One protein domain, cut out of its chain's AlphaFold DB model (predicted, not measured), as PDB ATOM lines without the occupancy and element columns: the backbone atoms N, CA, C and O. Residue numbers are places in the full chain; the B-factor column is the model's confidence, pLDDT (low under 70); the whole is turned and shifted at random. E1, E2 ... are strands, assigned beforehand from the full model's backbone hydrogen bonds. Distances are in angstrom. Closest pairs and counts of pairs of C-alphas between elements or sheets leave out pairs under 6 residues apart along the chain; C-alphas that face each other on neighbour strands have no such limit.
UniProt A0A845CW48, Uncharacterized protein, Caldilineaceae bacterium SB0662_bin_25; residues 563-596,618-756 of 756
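AT A GLANCE: This is residues 563 to 596 and 618 to 756 of the 756 residues of an uncharacterized protein of Caldilineaceae bacterium SB0662_bin_25 (UniProt A0A845CW48). A long, strongly twisted sheet, E1 E6 E3 E4 E7 E8 E12 E10, runs through the whole domain, and two small strand pairs, E2 with E5 and E9 with E11, each cover a part of it. E9 and E11 form a partial sandwich with the sheet towards its E10 end, while E2 and E5 are a separate patch, with E5 packing on E4 and E7. The printed part has 173 residues with no named helix and twelve named strands, E1 to E12 in chain order; the three sheets are antiparallel, the class is all strand, and under half of the residues, 76, are in named strands. The whole is compact, with a radius of gyration of the C-alphas of 15.8 A and spans of 42 by 38 by 32 A.

IN THESE COORDINATES: E1 is residues 569 to 573, with C-alpha 569 at (2.081, -8.141, 57.973). E2 is residues 584 to 587, E3 620 to 626, E4 635 to 637 and E5 645 to 647. E6, residues 656 to 663, measures 23.0 A. E7, residues 679 to 687, measures 22.7 A and bends by 64 degrees at residue 682. E8 is residues 692 to 699, 20.6 A, and E9 702 to 708, 20.0 A. E10 is residues 715 to 720 and E11 734 to 740. E12, residues 747 to 755, measures 26.1 A and ends with C-alpha 755 at (-9.781, -1.566, 31.678).

HOW THE PARTS SIT: E1 and E10 are the edge strands of the large sheet. N 570 of E1 and O 659 of E6 are 2.9 A apart, and N 623 of E3 and O 660 of E6 are 2.9 A apart. E3 and E4 meet only at a point, the C-alphas of 623 and 636 facing each other at 4.6 A. N 686 of E7 and O 636 of E4 are 2.8 A apart. E7 and E8 are a hairpin, with N 694 and O 685 at 2.8 A. N 751 of E12 and O 695 of E8 are 2.8 A apart, and N 717 of E10 and O 754 of E12 2.8 A. The large sheet and the sheet of E9 and E11 form a sandwich, two sheets face to face, and the parts that face each other are 9.3 A apart centre to centre. N 705 of E9 and O 737 of E11 are 2.8 A apart. N 585 of E2 and O 646 of E5 are 2.8 A apart, and the closest C-alphas of E5 and E7 are Thr 647 and Asp 683, 7.3 A.

THE WHOLE: The C-alphas farthest apart, of Gly 577 and Gly 713, are 45.9 A apart. Residues 597 to 617 are not printed, and C-alphas 596 and 618 are 15.0 A apart across the cut. The links E6 to E7 and E10 to E11 are long. The pLDDT is under 70 at residues 593 to 596, 618 to 619, 627 to 633 and 664 to 667.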
ATOM      1  N   VAL A 563       8.642  -8.778  60.156       93.31
ATOM      2  CA  VAL A 563       7.487  -9.620  59.848       93.31
ATOM      3  C   VAL A 563       6.681  -9.853  61.118       93.31
ATOM      4  O   VAL A 563       7.223 -10.094  62.197       93.31
ATOM      5  N   THR A 564       5.366  -9.749  61.005       91.06
ATOM      6  CA  THR A 564       4.414 -10.009  62.089       91.06
ATOM      7  C   THR A 564       3.211 -10.773  61.544       91.06
ATOM      8  O   THR A 564       3.119 -11.003  60.334       91.06
ATOM      9  N   ASP A 565       2.310 -11.191  62.438       89.31
ATOM     10  CA  ASP A 565       1.062 -11.875  62.072       89.31
ATOM     11  C   ASP A 565       1.310 -13.104  61.178       89.31
ATOM     12  O   ASP A 565       0.761 -13.230  60.087       89.31
ATOM     13  N   GLU A 566       2.251 -13.962  61.597       85.69
ATOM     14  CA  GLU A 566       2.611 -15.209  60.897       85.69
ATOM     15  C   GLU A 566       3.007 -15.018  59.415       85.69
ATOM     16  O   GLU A 566       2.802 -15.898  58.583       85.69
ATOM     17  N   GLY A 567       3.575 -13.859  59.062       87.50
ATOM     18  CA  GLY A 567       3.951 -13.546  57.679       87.50
ATOM     19  C   GLY A 567       2.959 -12.657  56.933       87.50
ATOM     20  O   GLY A 567       3.253 -12.228  55.821       87.50
ATOM     21  N   ARG A 568       1.802 -12.335  57.528       89.81
ATOM     22  CA  ARG A 568       0.743 -11.554  56.869       89.81
ATOM     23  C   ARG A 568       0.936 -10.046  56.935       89.81
ATOM     24  O   ARG A 568       0.312  -9.332  56.150       89.81
ATOM     25  N   ALA A 569       1.779  -9.559  57.839       92.56
ATOM     26  CA  ALA A 569       2.081  -8.141  57.973       92.56
ATOM     27  C   ALA A 569       3.590  -7.901  57.903       92.56
ATOM     28  O   ALA A 569       4.362  -8.398  58.728       92.56
ATOM     29  N   ILE A 570       4.000  -7.113  56.912       94.94
ATOM     30  CA  ILE A 570       5.399  -6.789  56.638       94.94
ATOM     31  C   ILE A 570       5.587  -5.288  56.779       94.94
ATOM     32  O   ILE A 570       4.874  -4.502  56.155       94.94
ATOM     33  N   HIS A 571       6.581  -4.897  57.564       94.00
ATOM     34  CA  HIS A 571       6.981  -3.508  57.732       94.00
ATOM     35  C   HIS A 571       8.371  -3.317  57.147       94.00
ATOM     36  O   HIS A 571       9.295  -4.059  57.488       94.00
ATOM     37  N   ALA A 572       8.519  -2.310  56.291       93.81
ATOM     38  CA  ALA A 572       9.798  -1.932  55.720       93.81
ATOM     39  C   ALA A 572      10.032  -0.428  55.884       93.81
ATOM     40  O   ALA A 572       9.111   0.377  55.730       93.81
ATOM     41  N   HIS A 573      11.267  -0.050  56.200       93.12
ATOM     42  CA  HIS A 573      11.686   1.342  56.334       93.12
ATOM     43  C   HIS A 573      13.088   1.511  55.760       93.12
ATOM     44  O   HIS A 573      13.983   0.722  56.056       93.12
ATOM     45  N   ASN A 574      13.275   2.558  54.962       94.00
ATOM     46  CA  ASN A 574      14.575   2.947  54.436       94.00
ATOM     47  C   ASN A 574      15.183   4.056  55.319       94.00
ATOM     48  O   ASN A 574      14.816   5.222  55.160       94.00
ATOM     49  N   PRO A 575      16.124   3.738  56.228       93.62
ATOM     50  CA  PRO A 575      16.755   4.734  57.092       93.62
ATOM     51  C   PRO A 575      17.869   5.525  56.386       93.62
ATOM     52  O   PRO A 575      18.464   6.421  56.986       93.62
ATOM     53  N   THR A 576      18.206   5.178  55.144       93.56
ATOM     54  CA  THR A 576      19.383   5.715  54.458       93.56
ATOM     55  C   THR A 576      19.102   7.045  53.761       93.56
ATOM     56  O   THR A 576      17.962   7.471  53.590       93.56
ATOM     57  N   GLY A 577      20.173   7.704  53.310       91.56
ATOM     58  CA  GLY A 577      20.099   8.906  52.476       91.56
ATOM     59  C   GLY A 577      19.913   8.642  50.976       91.56
ATOM     60  O   GLY A 577      20.062   9.575  50.189       91.56
ATOM     61  N   ARG A 578      19.649   7.397  50.561       93.94
ATOM     62  CA  ARG A 578      19.538   6.979  49.152       93.94
ATOM     63  C   ARG A 578      18.268   6.164  48.927       93.94
ATOM     64  O   ARG A 578      17.746   5.567  49.858       93.94
ATOM     65  N   THR A 579      17.769   6.139  47.699       93.44
ATOM     66  CA  THR A 579      16.616   5.312  47.322       93.44
ATOM     67  C   THR A 579      16.994   3.825  47.352       93.44
ATOM     68  O   THR A 579      18.116   3.469  46.980       93.44
ATOM     69  N   ILE A 580      16.066   2.972  47.799       93.50
ATOM     70  CA  ILE A 580      16.163   1.504  47.752       93.50
ATOM     71  C   ILE A 580      15.012   0.973  46.891       93.50
ATOM     72  O   ILE A 580      13.861   1.365  47.083       93.50
ATOM     73  N   GLU A 581      15.315   0.085  45.944       91.06
ATOM     74  CA  GLU A 581      14.348  -0.458  44.981       91.06
ATOM     75  C   GLU A 581      14.684  -1.902  44.570       91.06
ATOM     76  O   GLU A 581      15.769  -2.413  44.851       91.06
ATOM     77  N   GLU A 582      13.732  -2.567  43.907       88.19
ATOM     78  CA  GLU A 582      13.855  -3.921  43.335       88.19
ATOM     79  C   GLU A 582      14.138  -5.074  44.317       88.19
ATOM     80  O   GLU A 582      14.480  -6.190  43.897       88.19
ATOM     81  N   LEU A 583      14.023  -4.838  45.622       92.62
ATOM     82  CA  LEU A 583      14.031  -5.912  46.609       92.62
ATOM     83  C   LEU A 583      12.701  -6.664  46.540       92.62
ATOM     84  O   LEU A 583      11.649  -6.046  46.398       92.62
ATOM     85  N   MET A 584      12.732  -7.990  46.658       94.12
ATOM     86  CA  MET A 584      11.510  -8.799  46.661       94.12
ATOM     87  C   MET A 584      11.368  -9.556  47.970       94.12
ATOM     88  O   MET A 584      12.356  -9.992  48.563       94.12
ATOM     89  N   VAL A 585      10.128  -9.758  48.389       95.38
ATOM     90  CA  VAL A 585       9.775 -10.635  49.503       95.38
ATOM     91  C   VAL A 585       9.367 -11.987  48.941       95.38
ATOM     92  O   VAL A 585       8.590 -12.047  47.993       95.38
ATOM     93  N   GLU A 586       9.888 -13.061  49.522       94.69
ATOM     94  CA  GLU A 586       9.362 -14.417  49.371       94.69
ATOM     95  C   GLU A 586       8.403 -14.708  50.521       94.69
ATOM     96  O   GLU A 586       8.732 -14.438  51.677       94.69
ATOM     97  N   THR A 587       7.246 -15.290  50.224       92.69
ATOM     98  CA  THR A 587       6.254 -15.699  51.216       92.69
ATOM     99  C   THR A 587       5.697 -17.089  50.904       92.69
ATOM    100  O   THR A 587       5.553 -17.477  49.745       92.69
ATOM    101  N   SER A 588       5.398 -17.853  51.952       89.69
ATOM    102  CA  SER A 588       4.658 -19.113  51.890       89.69
ATOM    103  C   SER A 588       3.154 -18.896  51.719       89.69
ATOM    104  O   SER A 588       2.435 -19.836  51.378       89.69
ATOM    105  N   VAL A 589       2.665 -17.673  51.944       87.00
ATOM    106  CA  VAL A 589       1.275 -17.307  51.686       87.00
ATOM    107  C   VAL A 589       1.092 -17.136  50.181       87.00
ATOM    108  O   VAL A 589       1.751 -16.310  49.559       87.00
ATOM    109  N   LEU A 590       0.177 -17.906  49.594       82.75
ATOM    110  CA  LEU A 590      -0.102 -17.828  48.162       82.75
ATOM    111  C   LEU A 590      -0.632 -16.439  47.773       82.75
ATOM    112  O   LEU A 590      -1.606 -15.938  48.349       82.75
ATOM    113  N   VAL A 591      -0.004 -15.849  46.758       82.75
ATOM    114  CA  VAL A 591      -0.339 -14.539  46.181       82.75
ATOM    115  C   VAL A 591      -0.490 -14.657  44.662       82.75
ATOM    116  O   VAL A 591       0.218 -15.443  44.041       82.75
ATOM    117  N   GLY A 592      -1.377 -13.864  44.052       73.81
ATOM    118  CA  GLY A 592      -1.614 -13.884  42.594       73.81
ATOM    119  C   GLY A 592      -2.430 -15.092  42.114       73.81
ATOM    120  O   GLY A 592      -2.770 -15.950  42.905       73.81
ATOM    121  N   ALA A 593      -2.806 -15.154  40.834       66.62
ATOM    122  CA  ALA A 593      -3.570 -16.285  40.280       66.62
ATOM    123  C   ALA A 593      -2.662 -17.516  40.025       66.62
ATOM    124  O   ALA A 593      -1.455 -17.336  39.873       66.62
ATOM    125  N   PRO A 594      -3.180 -18.763  39.940       59.97
ATOM    126  CA  PRO A 594      -2.345 -19.930  39.651       59.97
ATOM    127  C   PRO A 594      -1.617 -19.722  38.323       59.97
ATOM    128  O   PRO A 594      -2.234 -19.264  37.359       59.97
ATOM    129  N   GLU A 595      -0.325 -20.065  38.261       55.72
ATOM    130  CA  GLU A 595       0.380 -20.105  36.981       55.72
ATOM    131  C   GLU A 595      -0.375 -21.073  36.066       55.72
ATOM    132  O   GLU A 595      -0.427 -22.277  36.305       55.72
ATOM    133  N   GLN A 596      -1.027 -20.533  35.040       49.09
ATOM    134  CA  GLN A 596      -1.586 -21.347  33.975       49.09
ATOM    135  C   GLN A 596      -0.404 -21.995  33.250       49.09
ATOM    136  O   GLN A 596       0.387 -21.276  32.627       49.09
ATOM    137  N   GLU A 618      -7.931 -20.240  46.757       57.75
ATOM    138  CA  GLU A 618      -8.020 -18.886  47.314       57.75
ATOM    139  C   GLU A 618      -6.619 -18.261  47.421       57.75
ATOM    140  O   GLU A 618      -5.680 -18.897  47.903       57.75
ATOM    141  N   TYR A 619      -6.485 -16.997  47.009       64.31
ATOM    142  CA  TYR A 619      -5.224 -16.247  47.013       64.31
ATOM    143  C   TYR A 619      -5.314 -14.988  47.869       64.31
ATOM    144  O   TYR A 619      -6.407 -14.485  48.149       64.31
ATOM    145  N   SER A 620      -4.152 -14.472  48.280       74.75
ATOM    146  CA  SER A 620      -4.064 -13.214  49.022       74.75
ATOM    147  C   SER A 620      -3.731 -12.031  48.111       74.75
ATOM    148  O   SER A 620      -2.881 -12.136  47.224       74.75
ATOM    149  N   SER A 621      -4.369 -10.887  48.362       79.12
ATOM    150  CA  SER A 621      -4.006  -9.595  47.772       79.12
ATOM    151  C   SER A 621      -3.020  -8.846  48.670       79.12
ATOM    152  O   SER A 621      -3.067  -8.959  49.896       79.12
ATOM    153  N   LEU A 622      -2.123  -8.069  48.061       80.06
ATOM    154  CA  LEU A 622      -1.042  -7.355  48.745       80.06
ATOM    155  C   LEU A 622      -1.399  -5.882  48.914       80.06
ATOM    156  O   LEU A 622      -1.069  -5.065  48.056       80.06
ATOM    157  N   ARG A 623      -2.091  -5.532  49.995       86.81
ATOM    158  CA  ARG A 623      -2.464  -4.140  50.250       86.81
ATOM    159  C   ARG A 623      -1.262  -3.346  50.737       86.81
ATOM    160  O   ARG A 623      -0.584  -3.757  51.680       86.81
ATOM    161  N   LEU A 624      -1.044  -2.190  50.122       84.62
ATOM    162  CA  LEU A 624       0.005  -1.249  50.480       84.62
ATOM    163  C   LEU A 624      -0.562  -0.124  51.358       84.62
ATOM    164  O   LEU A 624      -1.520   0.554  50.990       84.62
ATOM    165  N   GLU A 625       0.056   0.084  52.518       85.31
ATOM    166  CA  GLU A 625      -0.233   1.181  53.443       85.31
ATOM    167  C   GLU A 625       1.008   2.092  53.538       85.31
ATOM    168  O   GLU A 625       2.035   1.713  54.110       85.31
ATOM    169  N   GLU A 626       0.922   3.296  52.964       75.94
ATOM    170  CA  GLU A 626       1.987   4.314  52.993       75.94
ATOM    171  C   GLU A 626       1.748   5.367  54.094       75.94
ATOM    172  O   GLU A 626       0.613   5.727  54.416       75.94
ATOM    173  N   GLY A 627       2.828   5.874  54.698       56.44
ATOM    174  CA  GLY A 627       2.772   6.829  55.809       56.44
ATOM    175  C   GLY A 627       2.828   8.311  55.398       56.44
ATOM    176  O   GLY A 627       3.785   8.739  54.766       56.44
ATOM    177  N   GLN A 628       1.869   9.094  55.923       42.47
ATOM    178  CA  GLN A 628       1.678  10.566  55.893       42.47
ATOM    179  C   GLN A 628       0.864  11.174  54.728       42.47
ATOM    180  O   GLN A 628       1.335  12.050  54.009       42.47
ATOM    181  N   GLY A 629      -0.429  10.836  54.649       43.09
ATOM    182  CA  GLY A 629      -1.433  11.622  53.917       43.09
ATOM    183  C   GLY A 629      -2.863  11.266  54.334       43.09
ATOM    184  O   GLY A 629      -3.222  10.093  54.374       43.09
ATOM    185  N   SER A 630      -3.682  12.262  54.691       41.62
ATOM    186  CA  SER A 630      -5.107  12.079  55.003       41.62
ATOM    187  C   SER A 630      -5.932  12.122  53.714       41.62
ATOM    188  O   SER A 630      -6.424  13.185  53.359       41.62
ATOM    189  N   GLU A 631      -5.975  10.989  53.017       49.38
ATOM    190  CA  GLU A 631      -6.903  10.557  51.949       49.38
ATOM    191  C   GLU A 631      -6.142   9.476  51.162       49.38
ATOM    192  O   GLU A 631      -5.517   9.761  50.145       49.38
ATOM    193  N   SER A 632      -6.061   8.247  51.692       55.31
ATOM    194  CA  SER A 632      -5.322   7.177  51.012       55.31
ATOM    195  C   SER A 632      -6.226   6.483  49.996       55.31
ATOM    196  O   SER A 632      -7.097   5.698  50.378       55.31
ATOM    197  N   GLU A 633      -5.998   6.746  48.713       67.25
ATOM    198  CA  GLU A 633      -6.406   5.840  47.640       67.25
ATOM    199  C   GLU A 633      -5.831   4.448  47.960       67.25
ATOM    200  O   GLU A 633      -4.638   4.311  48.246       67.25
ATOM    201  N   THR A 634      -6.680   3.420  48.011       77.56
ATOM    202  CA  THR A 634      -6.214   2.062  48.332       77.56
ATOM    203  C   THR A 634      -5.369   1.545  47.171       77.56
ATOM    204  O   THR A 634      -5.842   1.530  46.037       77.56
ATOM    205  N   ARG A 635      -4.134   1.107  47.439       86.12
ATOM    206  CA  ARG A 635      -3.227   0.544  46.427       86.12
ATOM    207  C   ARG A 635      -2.830  -0.883  46.769       86.12
ATOM    208  O   ARG A 635      -2.660  -1.226  47.938       86.12
ATOM    209  N   TYR A 636      -2.645  -1.688  45.730       87.06
ATOM    210  CA  TYR A 636      -2.192  -3.069  45.831       87.06
ATOM    211  C   TYR A 636      -0.888  -3.265  45.068       87.06
ATOM    212  O   TYR A 636      -0.756  -2.759  43.958       87.06
ATOM    213  N   LEU A 637       0.060  -4.014  45.634       83.50
ATOM    214  CA  LEU A 637       1.242  -4.451  44.894       83.50
ATOM    215  C   LEU A 637       0.828  -5.488  43.852       83.50
ATOM    216  O   LEU A 637       0.075  -6.417  44.148       83.50
ATOM    217  N   ALA A 638       1.338  -5.319  42.638       85.38
ATOM    218  CA  ALA A 638       0.888  -6.080  41.481       85.38
ATOM    219  C   ALA A 638       2.049  -6.673  40.666       85.38
ATOM    220  O   ALA A 638       1.835  -7.105  39.543       85.38
ATOM    221  N   HIS A 639       3.272  -6.739  41.201       91.56
ATOM    222  CA  HIS A 639       4.339  -7.572  40.628       91.56
ATOM    223  C   HIS A 639       4.496  -8.829  41.467       91.56
ATOM    224  O   HIS A 639       5.006  -8.757  42.583       91.56
ATOM    225  N   ILE A 640       4.028  -9.956  40.932       88.56
ATOM    226  CA  ILE A 640       3.977 -11.247  41.616       88.56
ATOM    227  C   ILE A 640       4.684 -12.276  40.743       88.56
ATOM    228  O   ILE A 640       4.392 -12.379  39.564       88.56
ATOM    229  N   VAL A 641       5.610 -13.053  41.294       88.31
ATOM    230  CA  VAL A 641       6.367 -14.058  40.529       88.31
ATOM    231  C   VAL A 641       6.256 -15.406  41.229       88.31
ATOM    232  O   VAL A 641       6.445 -15.485  42.449       88.31
ATOM    233  N   LYS A 642       5.963 -16.476  40.474       85.38
ATOM    234  CA  LYS A 642       5.831 -17.852  40.995       85.38
ATOM    235  C   LYS A 642       4.862 -17.974  42.181       85.38
ATOM    236  O   LYS A 642       5.085 -18.789  43.073       85.38
ATOM    237  N   ASN A 643       3.855 -17.101  42.241       86.00
ATOM    238  CA  ASN A 643       2.845 -17.007  43.307       86.00
ATOM    239  C   ASN A 643       3.379 -16.950  44.743       86.00
ATOM    240  O   ASN A 643       2.673 -17.278  45.697       86.00
ATOM    241  N   ARG A 644       4.642 -16.540  44.890       88.19
ATOM    242  CA  ARG A 644       5.364 -16.541  46.166       88.19
ATOM    243  C   ARG A 644       6.266 -15.334  46.352       88.19
ATOM    244  O   ARG A 644       6.673 -15.055  47.471       88.19
ATOM    245  N   PHE A 645       6.625 -14.644  45.270       91.75
ATOM    246  CA  PHE A 645       7.445 -13.446  45.338       91.75
ATOM    247  C   PHE A 645       6.637 -12.217  44.984       91.75
ATOM    248  O   PHE A 645       5.863 -12.262  44.033       91.75
ATOM    249  N   PHE A 646       6.905 -11.109  45.660       92.62
ATOM    250  CA  PHE A 646       6.449  -9.799  45.219       92.62
ATOM    251  C   PHE A 646       7.501  -8.728  45.472       92.62
ATOM    252  O   PHE A 646       8.317  -8.841  46.389       92.62
ATOM    253  N   THR A 647       7.494  -7.692  44.641       91.62
ATOM    254  CA  THR A 647       8.452  -6.585  44.737       91.62
ATOM    255  C   THR A 647       8.025  -5.606  45.823       91.62
ATOM    256  O   THR A 647       6.869  -5.187  45.866       91.62
ATOM    257  N   LEU A 648       8.956  -5.256  46.715       91.38
ATOM    258  CA  LEU A 648       8.769  -4.135  47.628       91.38
ATOM    259  C   LEU A 648       8.665  -2.842  46.817       91.38
ATOM    260  O   LEU A 648       9.426  -2.675  45.860       91.38
ATOM    261  N   PRO A 649       7.777  -1.913  47.205       88.75
ATOM    262  CA  PRO A 649       7.692  -0.626  46.533       88.75
ATOM    263  C   PRO A 649       9.029   0.108  46.643       88.75
ATOM    264  O   PRO A 649       9.792  -0.079  47.595       88.75
ATOM    265  N   ARG A 650       9.299   0.984  45.680       90.06
ATOM    266  CA  ARG A 650      10.452   1.883  45.731       90.06
ATOM    267  C   ARG A 650      10.395   2.745  46.997       90.06
ATOM    268  O   ARG A 650       9.460   3.519  47.189       90.06
ATOM    269  N   LEU A 651      11.426   2.657  47.834       90.94
ATOM    270  CA  LEU A 651      11.519   3.398  49.090       90.94
ATOM    271  C   LEU A 651      12.503   4.556  48.962       90.94
ATOM    272  O   LEU A 651      13.723   4.373  48.945       90.94
ATOM    273  N   GLU A 652      11.966   5.771  48.929       93.44
ATOM    274  CA  GLU A 652      12.763   6.993  49.028       93.44
ATOM    275  C   GLU A 652      13.433   7.136  50.412       93.44
ATOM    276  O   GLU A 652      13.024   6.471  51.370       93.44
ATOM    277  N   PRO A 653      14.462   7.994  50.551       94.50
ATOM    278  CA  PRO A 653      15.111   8.249  51.836       94.50
ATOM    279  C   PRO A 653      14.110   8.577  52.956       94.50
ATOM    280  O   PRO A 653      13.344   9.540  52.863       94.50
ATOM    281  N   GLY A 654      14.121   7.789  54.034       90.06
ATOM    282  CA  GLY A 654      13.227   7.946  55.186       90.06
ATOM    283  C   GLY A 654      11.785   7.469  54.973       90.06
ATOM    284  O   GLY A 654      10.953   7.683  55.861       90.06
ATOM    285  N   ALA A 655      11.470   6.865  53.822       89.75
ATOM    286  CA  ALA A 655      10.155   6.298  53.539       89.75
ATOM    287  C   ALA A 655       9.945   4.974  54.287       89.75
ATOM    288  O   ALA A 655      10.880   4.197  54.503       89.75
ATOM    289  N   ALA A 656       8.693   4.711  54.655       90.56
ATOM    290  CA  ALA A 656       8.262   3.457  55.252       90.56
ATOM    291  C   ALA A 656       6.954   2.994  54.614       90.56
ATOM    292  O   ALA A 656       6.099   3.816  54.277       90.56
ATOM    293  N   CYS A 657       6.789   1.681  54.509       89.69
ATOM    294  CA  CYS A 657       5.557   1.060  54.051       89.69
ATOM    295  C   CYS A 657       5.174  -0.115  54.951       89.69
ATOM    296  O   CYS A 657       6.028  -0.787  55.539       89.69
ATOM    297  N   THR A 658       3.872  -0.378  55.024       92.25
ATOM    298  CA  THR A 658       3.331  -1.625  55.564       92.25
ATOM    299  C   THR A 658       2.605  -2.367  54.454       92.25
ATOM    300  O   THR A 658       1.827  -1.770  53.713       92.25
ATOM    301  N   ILE A 659       2.873  -3.661  54.328       92.62
ATOM    302  CA  ILE A 659       2.227  -4.542  53.357       92.62
ATOM    303  C   ILE A 659       1.401  -5.554  54.138       92.62
ATOM    304  O   ILE A 659       1.923  -6.215  55.042       92.62
ATOM    305  N   ARG A 660       0.115  -5.658  53.797       91.81
ATOM    306  CA  ARG A 660      -0.822  -6.610  54.402       91.81
ATOM    307  C   ARG A 660      -1.305  -7.617  53.374       91.81
ATOM    308  O   ARG A 660      -1.785  -7.235  52.307       91.81
ATOM    309  N   LEU A 661      -1.208  -8.895  53.725       88.12
ATOM    310  CA  LEU A 661      -1.753  -9.992  52.936       88.12
ATOM    311  C   LEU A 661      -3.211 -10.226  53.348       88.12
ATOM    312  O   LEU A 661      -3.492 -10.803  54.402       88.12
ATOM    313  N   GLU A 662      -4.141  -9.765  52.513       83.50
ATOM    314  CA  GLU A 662      -5.589  -9.900  52.711       83.50
ATOM    315  C   GLU A 662      -6.079 -11.190  52.026       83.50
ATOM    316  O   GLU A 662      -5.864 -11.366  50.830       83.50
ATOM    317  N   GLY A 663      -6.699 -12.118  52.766       70.12
ATOM    318  CA  GLY A 663      -7.152 -13.404  52.211       70.12
ATOM    319  C   GLY A 663      -8.445 -13.303  51.390       70.12
ATOM    320  O   GLY A 663      -9.344 -12.548  51.760       70.12
ATOM    321  N   GLY A 664      -8.557 -14.095  50.312       61.09
ATOM    322  CA  GLY A 664      -9.798 -14.263  49.539       61.09
ATOM    323  C   GLY A 664     -10.189 -13.051  48.681       61.09
ATOM    324  O   GLY A 664     -11.377 -12.793  48.484       61.09
ATOM    325  N   GLY A 665      -9.207 -12.274  48.213       58.81
ATOM    326  CA  GLY A 665      -9.433 -11.032  47.467       58.81
ATOM    327  C   GLY A 665      -9.874 -11.231  46.001       58.81
ATOM    328  O   GLY A 665      -9.621 -12.284  45.412       58.81
ATOM    329  N   PRO A 666     -10.519 -10.221  45.377       56.88
ATOM    330  CA  PRO A 666     -10.794 -10.213  43.940       56.88
ATOM    331  C   PRO A 666      -9.496 -10.287  43.120       56.88
ATOM    332  O   PRO A 666      -8.500  -9.653  43.464       56.88
ATOM    333  N   GLN A 667      -9.507 -11.037  42.012       66.62
ATOM    334  CA  GLN A 667      -8.369 -11.075  41.089       66.62
ATOM    335  C   GLN A 667      -8.172  -9.686  40.467       66.62
ATOM    336  O   GLN A 667      -9.020  -9.189  39.723       66.62
ATOM    337  N   HIS A 668      -7.062  -9.043  40.817       79.00
ATOM    338  CA  HIS A 668      -6.610  -7.784  40.235       79.00
ATOM    339  C   HIS A 668      -5.597  -8.059  39.128       79.00
ATOM    340  O   HIS A 668      -4.927  -9.092  39.181       79.00
ATOM    341  N   PRO A 669      -5.449  -7.166  38.136       86.69
ATOM    342  CA  PRO A 669      -4.412  -7.337  37.140       86.69
ATOM    343  C   PRO A 669      -3.023  -7.240  37.789       86.69
ATOM    344  O   PRO A 669      -2.771  -6.349  38.601       86.69
ATOM    345  N   PHE A 670      -2.121  -8.152  37.429       87.88
ATOM    346  CA  PHE A 670      -0.762  -8.224  37.967       87.88
ATOM    347  C   PHE A 670       0.257  -8.650  36.905       87.88
ATOM    348  O   PHE A 670      -0.058  -9.314  35.921       87.88
ATOM    349  N   VAL A 671       1.510  -8.265  37.107       88.88
ATOM    350  CA  VAL A 671       2.669  -8.668  36.314       88.88
ATOM    351  C   VAL A 671       3.219  -9.963  36.900       88.88
ATOM    352  O   VAL A 671       3.689  -9.961  38.036       88.88
ATOM    353  N   ALA A 672       3.166 -11.046  36.121       83.62
ATOM    354  CA  ALA A 672       3.558 -12.391  36.561       83.62
ATOM    355  C   ALA A 672       5.045 -12.731  36.312       83.62
ATOM    356  O   ALA A 672       5.570 -13.736  36.789       83.62
ATOM    357  N   GLN A 673       5.725 -11.927  35.490       87.38
ATOM    358  CA  GLN A 673       7.060 -12.240  34.983       87.38
ATOM    359  C   GLN A 673       8.179 -11.717  35.892       87.38
ATOM    360  O   GLN A 673       8.084 -10.635  36.470       87.38
ATOM    361  N   ALA A 674       9.274 -12.469  35.990       85.81
ATOM    362  CA  ALA A 674      10.469 -12.044  36.716       85.81
ATOM    363  C   ALA A 674      11.204 -10.891  36.010       85.81
ATOM    364  O   ALA A 674      11.008 -10.630  34.820       85.81
ATOM    365  N   ASN A 675      12.120 -10.247  36.739       83.81
ATOM    366  CA  ASN A 675      13.140  -9.405  36.117       83.81
ATOM    367  C   ASN A 675      13.961 -10.232  35.114       83.81
ATOM    368  O   ASN A 675      14.218 -11.423  35.306       83.81
ATOM    369  N   SER A 676      14.408  -9.590  34.043       82.56
ATOM    370  CA  SER A 676      15.195 -10.216  32.984       82.56
ATOM    371  C   SER A 676      16.378  -9.336  32.587       82.56
ATOM    372  O   SER A 676      16.504  -8.187  33.009       82.56
ATOM    373  N   LYS A 677      17.228  -9.851  31.693       78.19
ATOM    374  CA  LYS A 677      18.331  -9.079  31.096       78.19
ATOM    375  C   LYS A 677      17.872  -7.831  30.336       78.19
ATOM    376  O   LYS A 677      18.704  -6.986  30.028       78.19
ATOM    377  N   SER A 678      16.583  -7.728  29.993       84.00
ATOM    378  CA  SER A 678      16.032  -6.612  29.213       84.00
ATOM    379  C   SER A 678      14.933  -5.808  29.909       84.00
ATOM    380  O   SER A 678      14.539  -4.760  29.397       84.00
ATOM    381  N   MET A 679      14.469  -6.245  31.084       87.62
ATOM    382  CA  MET A 679      13.472  -5.516  31.863       87.62
ATOM    383  C   MET A 679      13.673  -5.707  33.366       87.62
ATOM    384  O   MET A 679      13.817  -6.842  33.821       87.62
ATOM    385  N   ARG A 680      13.634  -4.615  34.135       88.88
ATOM    386  CA  ARG A 680      13.666  -4.635  35.606       88.88
ATOM    387  C   ARG A 680      12.509  -3.816  36.169       88.88
ATOM    388  O   ARG A 680      12.402  -2.635  35.860       88.88
ATOM    389  N   PHE A 681      11.652  -4.435  36.968       91.31
ATOM    390  CA  PHE A 681      10.514  -3.787  37.614       91.31
ATOM    391  C   PHE A 681      10.959  -3.045  38.871       91.31
ATOM    392  O   PHE A 681      11.649  -3.615  39.714       91.31
ATOM    393  N   VAL A 682      10.546  -1.784  38.975       88.81
ATOM    394  CA  VAL A 682      10.889  -0.873  40.077       88.81
ATOM    395  C   VAL A 682       9.719  -0.739  41.040       88.81
ATOM    396  O   VAL A 682       9.891  -0.841  42.250       88.81
ATOM    397  N   ASP A 683       8.533  -0.500  40.490       90.38
ATOM    398  CA  ASP A 683       7.302  -0.326  41.247       90.38
ATOM    399  C   ASP A 683       6.121  -0.744  40.375       90.38
ATOM    400  O   ASP A 683       6.044  -0.372  39.200       90.38
ATOM    401  N   VAL A 684       5.222  -1.549  40.930       92.25
ATOM    402  CA  VAL A 684       4.047  -2.046  40.216       92.25
ATOM    403  C   VAL A 684       2.867  -2.044  41.166       92.25
ATOM    404  O   VAL A 684       2.828  -2.832  42.116       92.25
ATOM    405  N   SER A 685       1.902  -1.172  40.894       92.12
ATOM    406  CA  SER A 685       0.758  -0.965  41.772       92.12
ATOM    407  C   SER A 685      -0.563  -0.883  41.017       92.12
ATOM    408  O   SER A 685      -0.638  -0.387  39.893       92.12
ATOM    409  N   PHE A 686      -1.615  -1.391  41.651       90.75
ATOM    410  CA  PHE A 686      -2.985  -1.368  41.158       90.75
ATOM    411  C   PHE A 686      -3.878  -0.538  42.086       90.75
ATOM    412  O   PHE A 686      -3.888  -0.754  43.302       90.75
ATOM    413  N   ALA A 687      -4.641   0.383  41.503       90.56
ATOM    414  CA  ALA A 687      -5.641   1.203  42.178       90.56
ATOM    415  C   ALA A 687      -7.055   0.688  41.824       90.56
ATOM    416  O   ALA A 687      -7.519   0.882  40.697       90.56
ATOM    417  N   PRO A 688      -7.783   0.041  42.757       84.56
ATOM    418  CA  PRO A 688      -9.079  -0.574  42.464       84.56
ATOM    419  C   PRO A 688     -10.170   0.429  42.102       84.56
ATOM    420  O   PRO A 688     -11.072   0.097  41.340       84.56
ATOM    421  N   GLU A 689     -10.109   1.642  42.657       86.19
ATOM    422  CA  GLU A 689     -11.130   2.675  42.438       86.19
ATOM    423  C   GLU A 689     -11.144   3.170  40.988       86.19
ATOM    424  O   GLU A 689     -12.212   3.393  40.417       86.19
ATOM    425  N   SER A 690      -9.963   3.307  40.381       86.81
ATOM    426  CA  SER A 690      -9.787   3.725  38.988       86.81
ATOM    427  C   SER A 690      -9.659   2.547  38.015       86.81
ATOM    428  O   SER A 690      -9.811   2.737  36.808       86.81
ATOM    429  N   GLY A 691      -9.381   1.338  38.516       87.69
ATOM    430  CA  GLY A 691      -9.026   0.182  37.690       87.69
ATOM    431  C   GLY A 691      -7.672   0.341  36.990       87.69
ATOM    432  O   GLY A 691      -7.432  -0.313  35.973       87.69
ATOM    433  N   GLU A 692      -6.817   1.234  37.497       93.38
ATOM    434  CA  GLU A 692      -5.521   1.568  36.914       93.38
ATOM    435  C   GLU A 692      -4.413   0.663  37.464       93.38
ATOM    436  O   GLU A 692      -4.223   0.567  38.676       93.38
ATOM    437  N   LEU A 693      -3.661   0.022  36.566       94.31
ATOM    438  CA  LEU A 693      -2.400  -0.657  36.868       94.31
ATOM    439  C   LEU A 693      -1.242   0.202  36.349       94.31
ATOM    440  O   LEU A 693      -1.109   0.409  35.140       94.31
ATOM    441  N   THR A 694      -0.397   0.668  37.264       95.31
ATOM    442  CA  THR A 694       0.803   1.458  36.976       95.31
ATOM    443  C   THR A 694       2.041   0.585  37.140       95.31
ATOM    444  O   THR A 694       2.234  -0.061  38.169       95.31
ATOM    445  N   ILE A 695       2.902   0.575  36.126       95.25
ATOM    446  CA  ILE A 695       4.145  -0.197  36.092       95.25
ATOM    447  C   ILE A 695       5.286   0.769  35.790       95.25
ATOM    448  O   ILE A 695       5.315   1.394  34.730       95.25
ATOM    449  N   ARG A 696       6.255   0.858  36.698       94.50
ATOM    450  CA  ARG A 696       7.546   1.510  36.465       94.50
ATOM    451  C   ARG A 696       8.604   0.439  36.293       94.50
ATOM    452  O   ARG A 696       8.797  -0.402  37.175       94.50
ATOM    453  N   ALA A 697       9.280   0.459  35.154       93.38
ATOM    454  CA  ALA A 697      10.306  -0.520  34.838       93.38
ATOM    455  C   ALA A 697      11.443   0.102  34.029       93.38
ATOM    456  O   ALA A 697      11.227   0.964  33.180       93.38
ATOM    457  N   TYR A 698      12.657  -0.384  34.250       91.62
ATOM    458  CA  TYR A 698      13.782  -0.153  33.359       91.62
ATOM    459  C   TYR A 698      13.699  -1.108  32.172       91.62
ATOM    460  O   TYR A 698      13.694  -2.322  32.369       91.62
ATOM    461  N   VAL A 699      13.682  -0.579  30.948       90.44
ATOM    462  CA  VAL A 699      13.570  -1.357  29.704       90.44
ATOM    463  C   VAL A 699      14.769  -1.080  28.797       90.44
ATOM    464  O   VAL A 699      15.221   0.058  28.661       90.44
ATOM    465  N   ILE A 700      15.283  -2.130  28.155       88.12
ATOM    466  CA  ILE A 700      16.302  -2.060  27.099       88.12
ATOM    467  C   ILE A 700      15.874  -2.970  25.941       88.12
ATOM    468  O   ILE A 700      15.371  -4.073  26.154       88.12
ATOM    469  N   ARG A 701      16.096  -2.510  24.704       85.56
ATOM    470  CA  ARG A 701      15.662  -3.156  23.453       85.56
ATOM    471  C   ARG A 701      14.149  -3.436  23.429       85.56
ATOM    472  O   ARG A 701      13.378  -2.899  24.221       85.56
ATOM    473  N   TYR A 702      13.721  -4.203  22.436       87.50
ATOM    474  CA  TYR A 702      12.345  -4.658  22.305       87.50
ATOM    475  C   TYR A 702      12.065  -5.799  23.286       87.50
ATOM    476  O   TYR A 702      12.815  -6.779  23.308       87.50
ATOM    477  N   HIS A 703      10.990  -5.697  24.065       85.19
ATOM    478  CA  HIS A 703      10.622  -6.718  25.044       85.19
ATOM    479  C   HIS A 703       9.100  -6.813  25.232       85.19
ATOM    480  O   HIS A 703       8.397  -5.807  25.162       85.19
ATOM    481  N   GLY A 704       8.585  -8.023  25.470       89.31
ATOM    482  CA  GLY A 704       7.173  -8.261  25.786       89.31
ATOM    483  C   GLY A 704       6.917  -8.276  27.294       89.31
ATOM    484  O   GLY A 704       7.538  -9.043  28.021       89.31
ATOM    485  N   LEU A 705       6.011  -7.431  27.767       90.38
ATOM    486  CA  LEU A 705       5.522  -7.400  29.140       90.38
ATOM    487  C   LEU A 705       4.217  -8.195  29.234       90.38
ATOM    488  O   LEU A 705       3.250  -7.861  28.554       90.38
ATOM    489  N   VAL A 706       4.184  -9.210  30.093       89.62
ATOM    490  CA  VAL A 706       2.998 -10.031  30.353       89.62
ATOM    491  C   VAL A 706       2.272  -9.539  31.602       89.62
ATOM    492  O   VAL A 706       2.833  -9.523  32.700       89.62
ATOM    493  N   VAL A 707       0.998  -9.196  31.428       89.75
ATOM    494  CA  VAL A 707       0.065  -8.859  32.509       89.75
ATOM    495  C   VAL A 707      -1.051  -9.897  32.535       89.75
ATOM    496  O   VAL A 707      -1.603 -10.244  31.496       89.75
ATOM    497  N   GLN A 708      -1.366 -10.413  33.714       87.56
ATOM    498  CA  GLN A 708      -2.414 -11.403  33.959       87.56
ATOM    499  C   GLN A 708      -3.525 -10.803  34.820       87.56
ATOM    500  O   GLN A 708      -3.373  -9.696  35.332       87.56
ATOM    501  N   GLY A 709      -4.631 -11.529  34.993       80.94
ATOM    502  CA  GLY A 709      -5.739 -11.132  35.873       80.94
ATOM    503  C   GLY A 709      -6.829 -10.298  35.192       80.94
ATOM    504  O   GLY A 709      -7.784  -9.892  35.849       80.94
ATOM    505  N   TYR A 710      -6.720 -10.065  33.882       84.69
ATOM    506  CA  TYR A 710      -7.842  -9.607  33.059       84.69
ATOM    507  C   TYR A 710      -8.704 -10.804  32.639       84.69
ATOM    508  O   TYR A 710      -8.209 -11.925  32.552       84.69
ATOM    509  N   ALA A 711      -9.995 -10.596  32.382       84.19
ATOM    510  CA  ALA A 711     -10.840 -11.645  31.815       84.19
ATOM    511  C   ALA A 711     -10.598 -11.762  30.296       84.19
ATOM    512  O   ALA A 711     -10.357 -10.740  29.648       84.19
ATOM    513  N   PRO A 712     -10.707 -12.963  29.693       85.69
ATOM    514  CA  PRO A 712     -10.644 -13.108  28.238       85.69
ATOM    515  C   PRO A 712     -11.631 -12.167  27.526       85.69
ATOM    516  O   PRO A 712     -12.815 -12.128  27.873       85.69
ATOM    517  N   GLY A 713     -11.148 -11.409  26.540       87.44
ATOM    518  CA  GLY A 713     -11.924 -10.403  25.804       87.44
ATOM    519  C   GLY A 713     -11.999  -9.019  26.465       87.44
ATOM    520  O   GLY A 713     -12.582  -8.098  25.884       87.44
ATOM    521  N   ASP A 714     -11.412  -8.831  27.653       89.56
ATOM    522  CA  ASP A 714     -11.289  -7.503  28.256       89.56
ATOM    523  C   ASP A 714     -10.462  -6.587  27.350       89.56
ATOM    524  O   ASP A 714      -9.352  -6.925  26.937       89.56
ATOM    525  N   ARG A 715     -10.990  -5.391  27.072       93.44
ATOM    526  CA  ARG A 715     -10.273  -4.355  26.325       93.44
ATOM    527  C   ARG A 715      -9.556  -3.433  27.300       93.44
ATOM    528  O   ARG A 715     -10.169  -2.905  28.225       93.44
ATOM    529  N   VAL A 716      -8.268  -3.217  27.075       94.19
ATOM    530  CA  VAL A 716      -7.387  -2.476  27.979       94.19
ATOM    531  C   VAL A 716      -6.757  -1.311  27.226       94.19
ATOM    532  O   VAL A 716      -6.094  -1.488  26.202       94.19
ATOM    533  N   HIS A 717      -6.980  -0.103  27.728       95.38
ATOM    534  CA  HIS A 717      -6.259   1.090  27.309       95.38
ATOM    535  C   HIS A 717      -4.808   1.014  27.785       95.38
ATOM    536  O   HIS A 717      -4.562   0.672  28.941       95.38
ATOM    537  N   VAL A 718      -3.866   1.370  26.909       95.75
ATOM    538  CA  VAL A 718      -2.427   1.321  27.189       95.75
ATOM    539  C   VAL A 718      -1.804   2.682  26.927       95.75
ATOM    540  O   VAL A 718      -1.934   3.236  25.837       95.75
ATOM    541  N   GLU A 719      -1.076   3.190  27.910       96.38
ATOM    542  CA  GLU A 719      -0.282   4.411  27.820       96.38
ATOM    543  C   GLU A 719       1.161   4.084  28.211       96.38
ATOM    544  O   GLU A 719       1.400   3.397  29.203       96.38
ATOM    545  N   VAL A 720       2.128   4.537  27.411       94.88
ATOM    546  CA  VAL A 720       3.562   4.356  27.690       94.88
ATOM    547  C   VAL A 720       4.228   5.719  27.637       94.88
ATOM    548  O   VAL A 720       4.176   6.379  26.599       94.88
ATOM    549  N   ASP A 721       4.834   6.133  28.746       93.69
ATOM    550  CA  ASP A 721       5.534   7.414  28.895       93.69
ATOM    551  C   ASP A 721       4.676   8.623  28.470       93.69
ATOM    552  O   ASP A 721       5.141   9.539  27.788       93.69
ATOM    553  N   GLY A 722       3.390   8.614  28.840       93.56
ATOM    554  CA  GLY A 722       2.437   9.677  28.494       93.56
ATOM    555  C   GLY A 722       1.833   9.574  27.089       93.56
ATOM    556  O   GLY A 722       1.084  10.462  26.677       93.56
ATOM    557  N   VAL A 723       2.176   8.539  26.314       94.50
ATOM    558  CA  VAL A 723       1.718   8.361  24.930       94.50
ATOM    559  C   VAL A 723       0.701   7.228  24.845       94.50
ATOM    560  O   VAL A 723       1.039   6.059  25.046       94.50
ATOM    561  N   GLU A 724      -0.537   7.573  24.483       94.00
ATOM    562  CA  GLU A 724      -1.611   6.606  24.240       94.00
ATOM    563  C   GLU A 724      -1.272   5.659  23.077       94.00
ATOM    564  O   GLU A 724      -0.754   6.053  22.023       94.00
ATOM    565  N   ARG A 725      -1.594   4.380  23.266       92.25
ATOM    566  CA  ARG A 725      -1.461   3.312  22.271       92.25
ATOM    567  C   ARG A 725      -2.841   2.787  21.881       92.25
ATOM    568  O   ARG A 725      -3.859   3.118  22.484       92.25
ATOM    569  N   GLN A 726      -2.883   1.953  20.843       90.00
ATOM    570  CA  GLN A 726      -4.120   1.253  20.507       90.00
ATOM    571  C   GLN A 726      -4.526   0.331  21.668       90.00
ATOM    572  O   GLN A 726      -3.651  -0.356  22.200       90.00
ATOM    573  N   PRO A 727      -5.819   0.299  22.050       91.88
ATOM    574  CA  PRO A 727      -6.293  -0.627  23.064       91.88
ATOM    575  C   PRO A 727      -5.978  -2.066  22.676       91.88
ATOM    576  O   PRO A 727      -6.184  -2.459  21.526       91.88
ATOM    577  N   LEU A 728      -5.512  -2.831  23.652       93.56
ATOM    578  CA  LEU A 728      -5.233  -4.252  23.515       93.56
ATOM    579  C   LEU A 728      -6.420  -5.060  24.048       93.56
ATOM    580  O   LEU A 728      -7.217  -4.553  24.839       93.56
ATOM    581  N   GLU A 729      -6.552  -6.300  23.601       93.38
ATOM    582  CA  GLU A 729      -7.555  -7.245  24.091       93.38
ATOM    583  C   GLU A 729      -6.842  -8.367  24.848       93.38
ATOM    584  O   GLU A 729      -5.766  -8.800  24.430       93.38
ATOM    585  N   SER A 730      -7.394  -8.793  25.982       88.50
ATOM    586  CA  SER A 730      -6.829  -9.901  26.748       88.50
ATOM    587  C   SER A 730      -7.172 -11.245  26.102       88.50
ATOM    588  O   SER A 730      -8.344 -11.560  25.891       88.50
ATOM    589  N   GLU A 731      -6.148 -12.057  25.854       86.62
ATOM    590  CA  GLU A 731      -6.250 -13.421  25.329       86.62
ATOM    591  C   GLU A 731      -5.999 -14.410  26.476       86.62
ATOM    592  O   GLU A 731      -4.980 -14.323  27.160       86.62
ATOM    593  N   ASP A 732      -6.953 -15.308  26.741       82.56
ATOM    594  CA  ASP A 732      -6.872 -16.337  27.798       82.56
ATOM    595  C   ASP A 732      -6.541 -15.805  29.211       82.56
ATOM    596  O   ASP A 732      -6.009 -16.505  30.073       82.56
ATOM    597  N   GLY A 733      -6.890 -14.541  29.463       79.94
ATOM    598  CA  GLY A 733      -6.637 -13.831  30.718       79.94
ATOM    599  C   GLY A 733      -5.236 -13.224  30.841       79.94
ATOM    600  O   GLY A 733      -4.828 -12.786  31.923       79.94
ATOM    601  N   ARG A 734      -4.497 -13.181  29.726       86.06
ATOM    602  CA  ARG A 734      -3.185 -12.547  29.579       86.06
ATOM    603  C   ARG A 734      -3.279 -11.347  28.642       86.06
ATOM    604  O   ARG A 734      -4.098 -11.304  27.727       86.06
ATOM    605  N   LEU A 735      -2.426 -10.361  28.867       90.12
ATOM    606  CA  LEU A 735      -2.248  -9.179  28.035       90.12
ATOM    607  C   LEU A 735      -0.750  -9.015  27.779       90.12
ATOM    608  O   LEU A 735       0.026  -8.933  28.732       90.12
ATOM    609  N   ILE A 736      -0.339  -8.969  26.512       90.94
ATOM    610  CA  ILE A 736       1.068  -8.778  26.138       90.94
ATOM    611  C   ILE A 736       1.262  -7.351  25.630       90.94
ATOM    612  O   ILE A 736       0.739  -6.973  24.583       90.94
ATOM    613  N   VAL A 737       2.047  -6.564  26.359       90.56
ATOM    614  CA  VAL A 737       2.415  -5.194  25.992       90.56
ATOM    615  C   VAL A 737       3.841  -5.197  25.460       90.56
ATOM    616  O   VAL A 737       4.786  -5.490  26.184       90.56
ATOM    617  N   TYR A 738       4.026  -4.854  24.189       90.88
ATOM    618  CA  TYR A 738       5.364  -4.752  23.613       90.88
ATOM    619  C   TYR A 738       5.968  -3.370  23.851       90.88
ATOM    620  O   TYR A 738       5.406  -2.348  23.450       90.88
ATOM    621  N   LEU A 739       7.134  -3.354  24.493       90.38
ATOM    622  CA  LEU A 739       7.872  -2.158  24.873       90.38
ATOM    623  C   LEU A 739       9.144  -2.042  24.038       90.38
ATOM    624  O   LEU A 739       9.794  -3.040  23.730       90.38
ATOM    625  N   GLN A 740       9.506  -0.810  23.688       89.25
ATOM    626  CA  GLN A 740      10.730  -0.501  22.957       89.25
ATOM    627  C   GLN A 740      11.607   0.419  23.806       89.25
ATOM    628  O   GLN A 740      11.333   1.612  23.910       89.25
ATOM    629  N   GLY A 741      12.676  -0.141  24.369       86.50
ATOM    630  CA  GLY A 741      13.734   0.610  25.035       86.50
ATOM    631  C   GLY A 741      14.883   1.008  24.094       86.50
ATOM    632  O   GLY A 741      14.878   0.663  22.902       86.50
ATOM    633  N   PRO A 742      15.908   1.701  24.623       83.62
ATOM    634  CA  PRO A 742      17.145   2.001  23.901       83.62
ATOM    635  C   PRO A 742      17.912   0.717  23.556       83.62
ATOM    636  O   PRO A 742      17.750  -0.302  24.218       83.62
ATOM    637  N   GLU A 743      18.792   0.739  22.551       79.44
ATOM    638  CA  GLU A 743      19.521  -0.479  22.144       79.44
ATOM    639  C   GLU A 743      20.557  -0.953  23.176       79.44
ATOM    640  O   GLU A 743      20.763  -2.159  23.335       79.44
ATOM    641  N   ASN A 744      21.203  -0.004  23.866       74.25
ATOM    642  CA  ASN A 744      22.437  -0.253  24.618       74.25
ATOM    643  C   ASN A 744      22.416   0.261  26.065       74.25
ATOM    644  O   ASN A 744      23.431   0.156  26.740       74.25
ATOM    645  N   HIS A 745      21.310   0.821  26.560       79.94
ATOM    646  CA  HIS A 745      21.185   1.209  27.969       79.94
ATOM    647  C   HIS A 745      19.755   1.027  28.469       79.94
ATOM    648  O   HIS A 745      18.808   1.088  27.689       79.94
ATOM    649  N   PHE A 746      19.618   0.813  29.775       83.00
ATOM    650  CA  PHE A 746      18.325   0.803  30.445       83.00
ATOM    651  C   PHE A 746      17.783   2.228  30.555       83.00
ATOM    652  O   PHE A 746      18.490   3.125  31.015       83.00
ATOM    653  N   ALA A 747      16.529   2.417  30.154       89.19
ATOM    654  CA  ALA A 747      15.774   3.639  30.398       89.19
ATOM    655  C   ALA A 747      14.542   3.306  31.233       89.19
ATOM    656  O   ALA A 747      13.929   2.257  31.043       89.19
ATOM    657  N   GLU A 748      14.212   4.178  32.179       93.06
ATOM    658  CA  GLU A 748      12.975   4.039  32.936       93.06
ATOM    659  C   GLU A 748      11.788   4.377  32.034       93.06
ATOM    660  O   GLU A 748      11.798   5.415  31.371       93.06
ATOM    661  N   SER A 749      10.775   3.516  32.049       93.94
ATOM    662  CA  SER A 749       9.485   3.739  31.408       93.94
ATOM    663  C   SER A 749       8.358   3.582  32.421       93.94
ATOM    664  O   SER A 749       8.408   2.730  33.315       93.94
ATOM    665  N   THR A 750       7.318   4.394  32.251       96.25
ATOM    666  CA  THR A 750       6.049   4.287  32.974       96.25
ATOM    667  C   THR A 750       4.980   3.758  32.027       96.25
ATOM    668  O   THR A 750       4.692   4.367  30.997       96.25
ATOM    669  N   ILE A 751       4.386   2.621  32.380       96.06
ATOM    670  CA  ILE A 751       3.292   1.986  31.651       96.06
ATOM    671  C   ILE A 751       2.033   2.082  32.506       96.06
ATOM    672  O   ILE A 751       2.049   1.709  33.679       96.06
ATOM    673  N   VAL A 752       0.945   2.559  31.912       96.75
ATOM    674  CA  VAL A 752      -0.361   2.663  32.566       96.75
ATOM    675  C   VAL A 752      -1.384   1.863  31.774       96.75
ATOM    676  O   VAL A 752      -1.539   2.048  30.564       96.75
ATOM    677  N   LEU A 753      -2.081   0.968  32.468       96.12
ATOM    678  CA  LEU A 753      -3.117   0.106  31.910       96.12
ATOM    679  C   LEU A 753      -4.447   0.389  32.601       96.12
ATOM    680  O   LEU A 753      -4.510   0.414  33.829       96.12
ATOM    681  N   ARG A 754      -5.511   0.597  31.818       94.56
ATOM    682  CA  ARG A 754      -6.869   0.837  32.334       94.56
ATOM    683  C   ARG A 754      -7.870  -0.026  31.577       94.56
ATOM    684  O   ARG A 754      -7.917   0.028  30.348       94.56
ATOM    685  N   LYS A 755      -8.676  -0.812  32.291       89.06
ATOM    686  CA  LYS A 755      -9.781  -1.566  31.678       89.06
ATOM    687  C   LYS A 755     -10.833  -0.593  31.121       89.06
ATOM    688  O   LYS A 755     -11.173   0.378  31.795       89.06
ATOM    689  N   LEU A 756     -11.296  -0.836  29.891       86.69
ATOM    690  CA  LEU A 756     -12.283  -0.011  29.175       86.69
ATOM    691  C   LEU A 756     -13.736  -0.388  29.472       86.69
ATOM    692  O   LEU A 756     -14.012  -1.592  29.683       86.69
TER     693      LEU A 756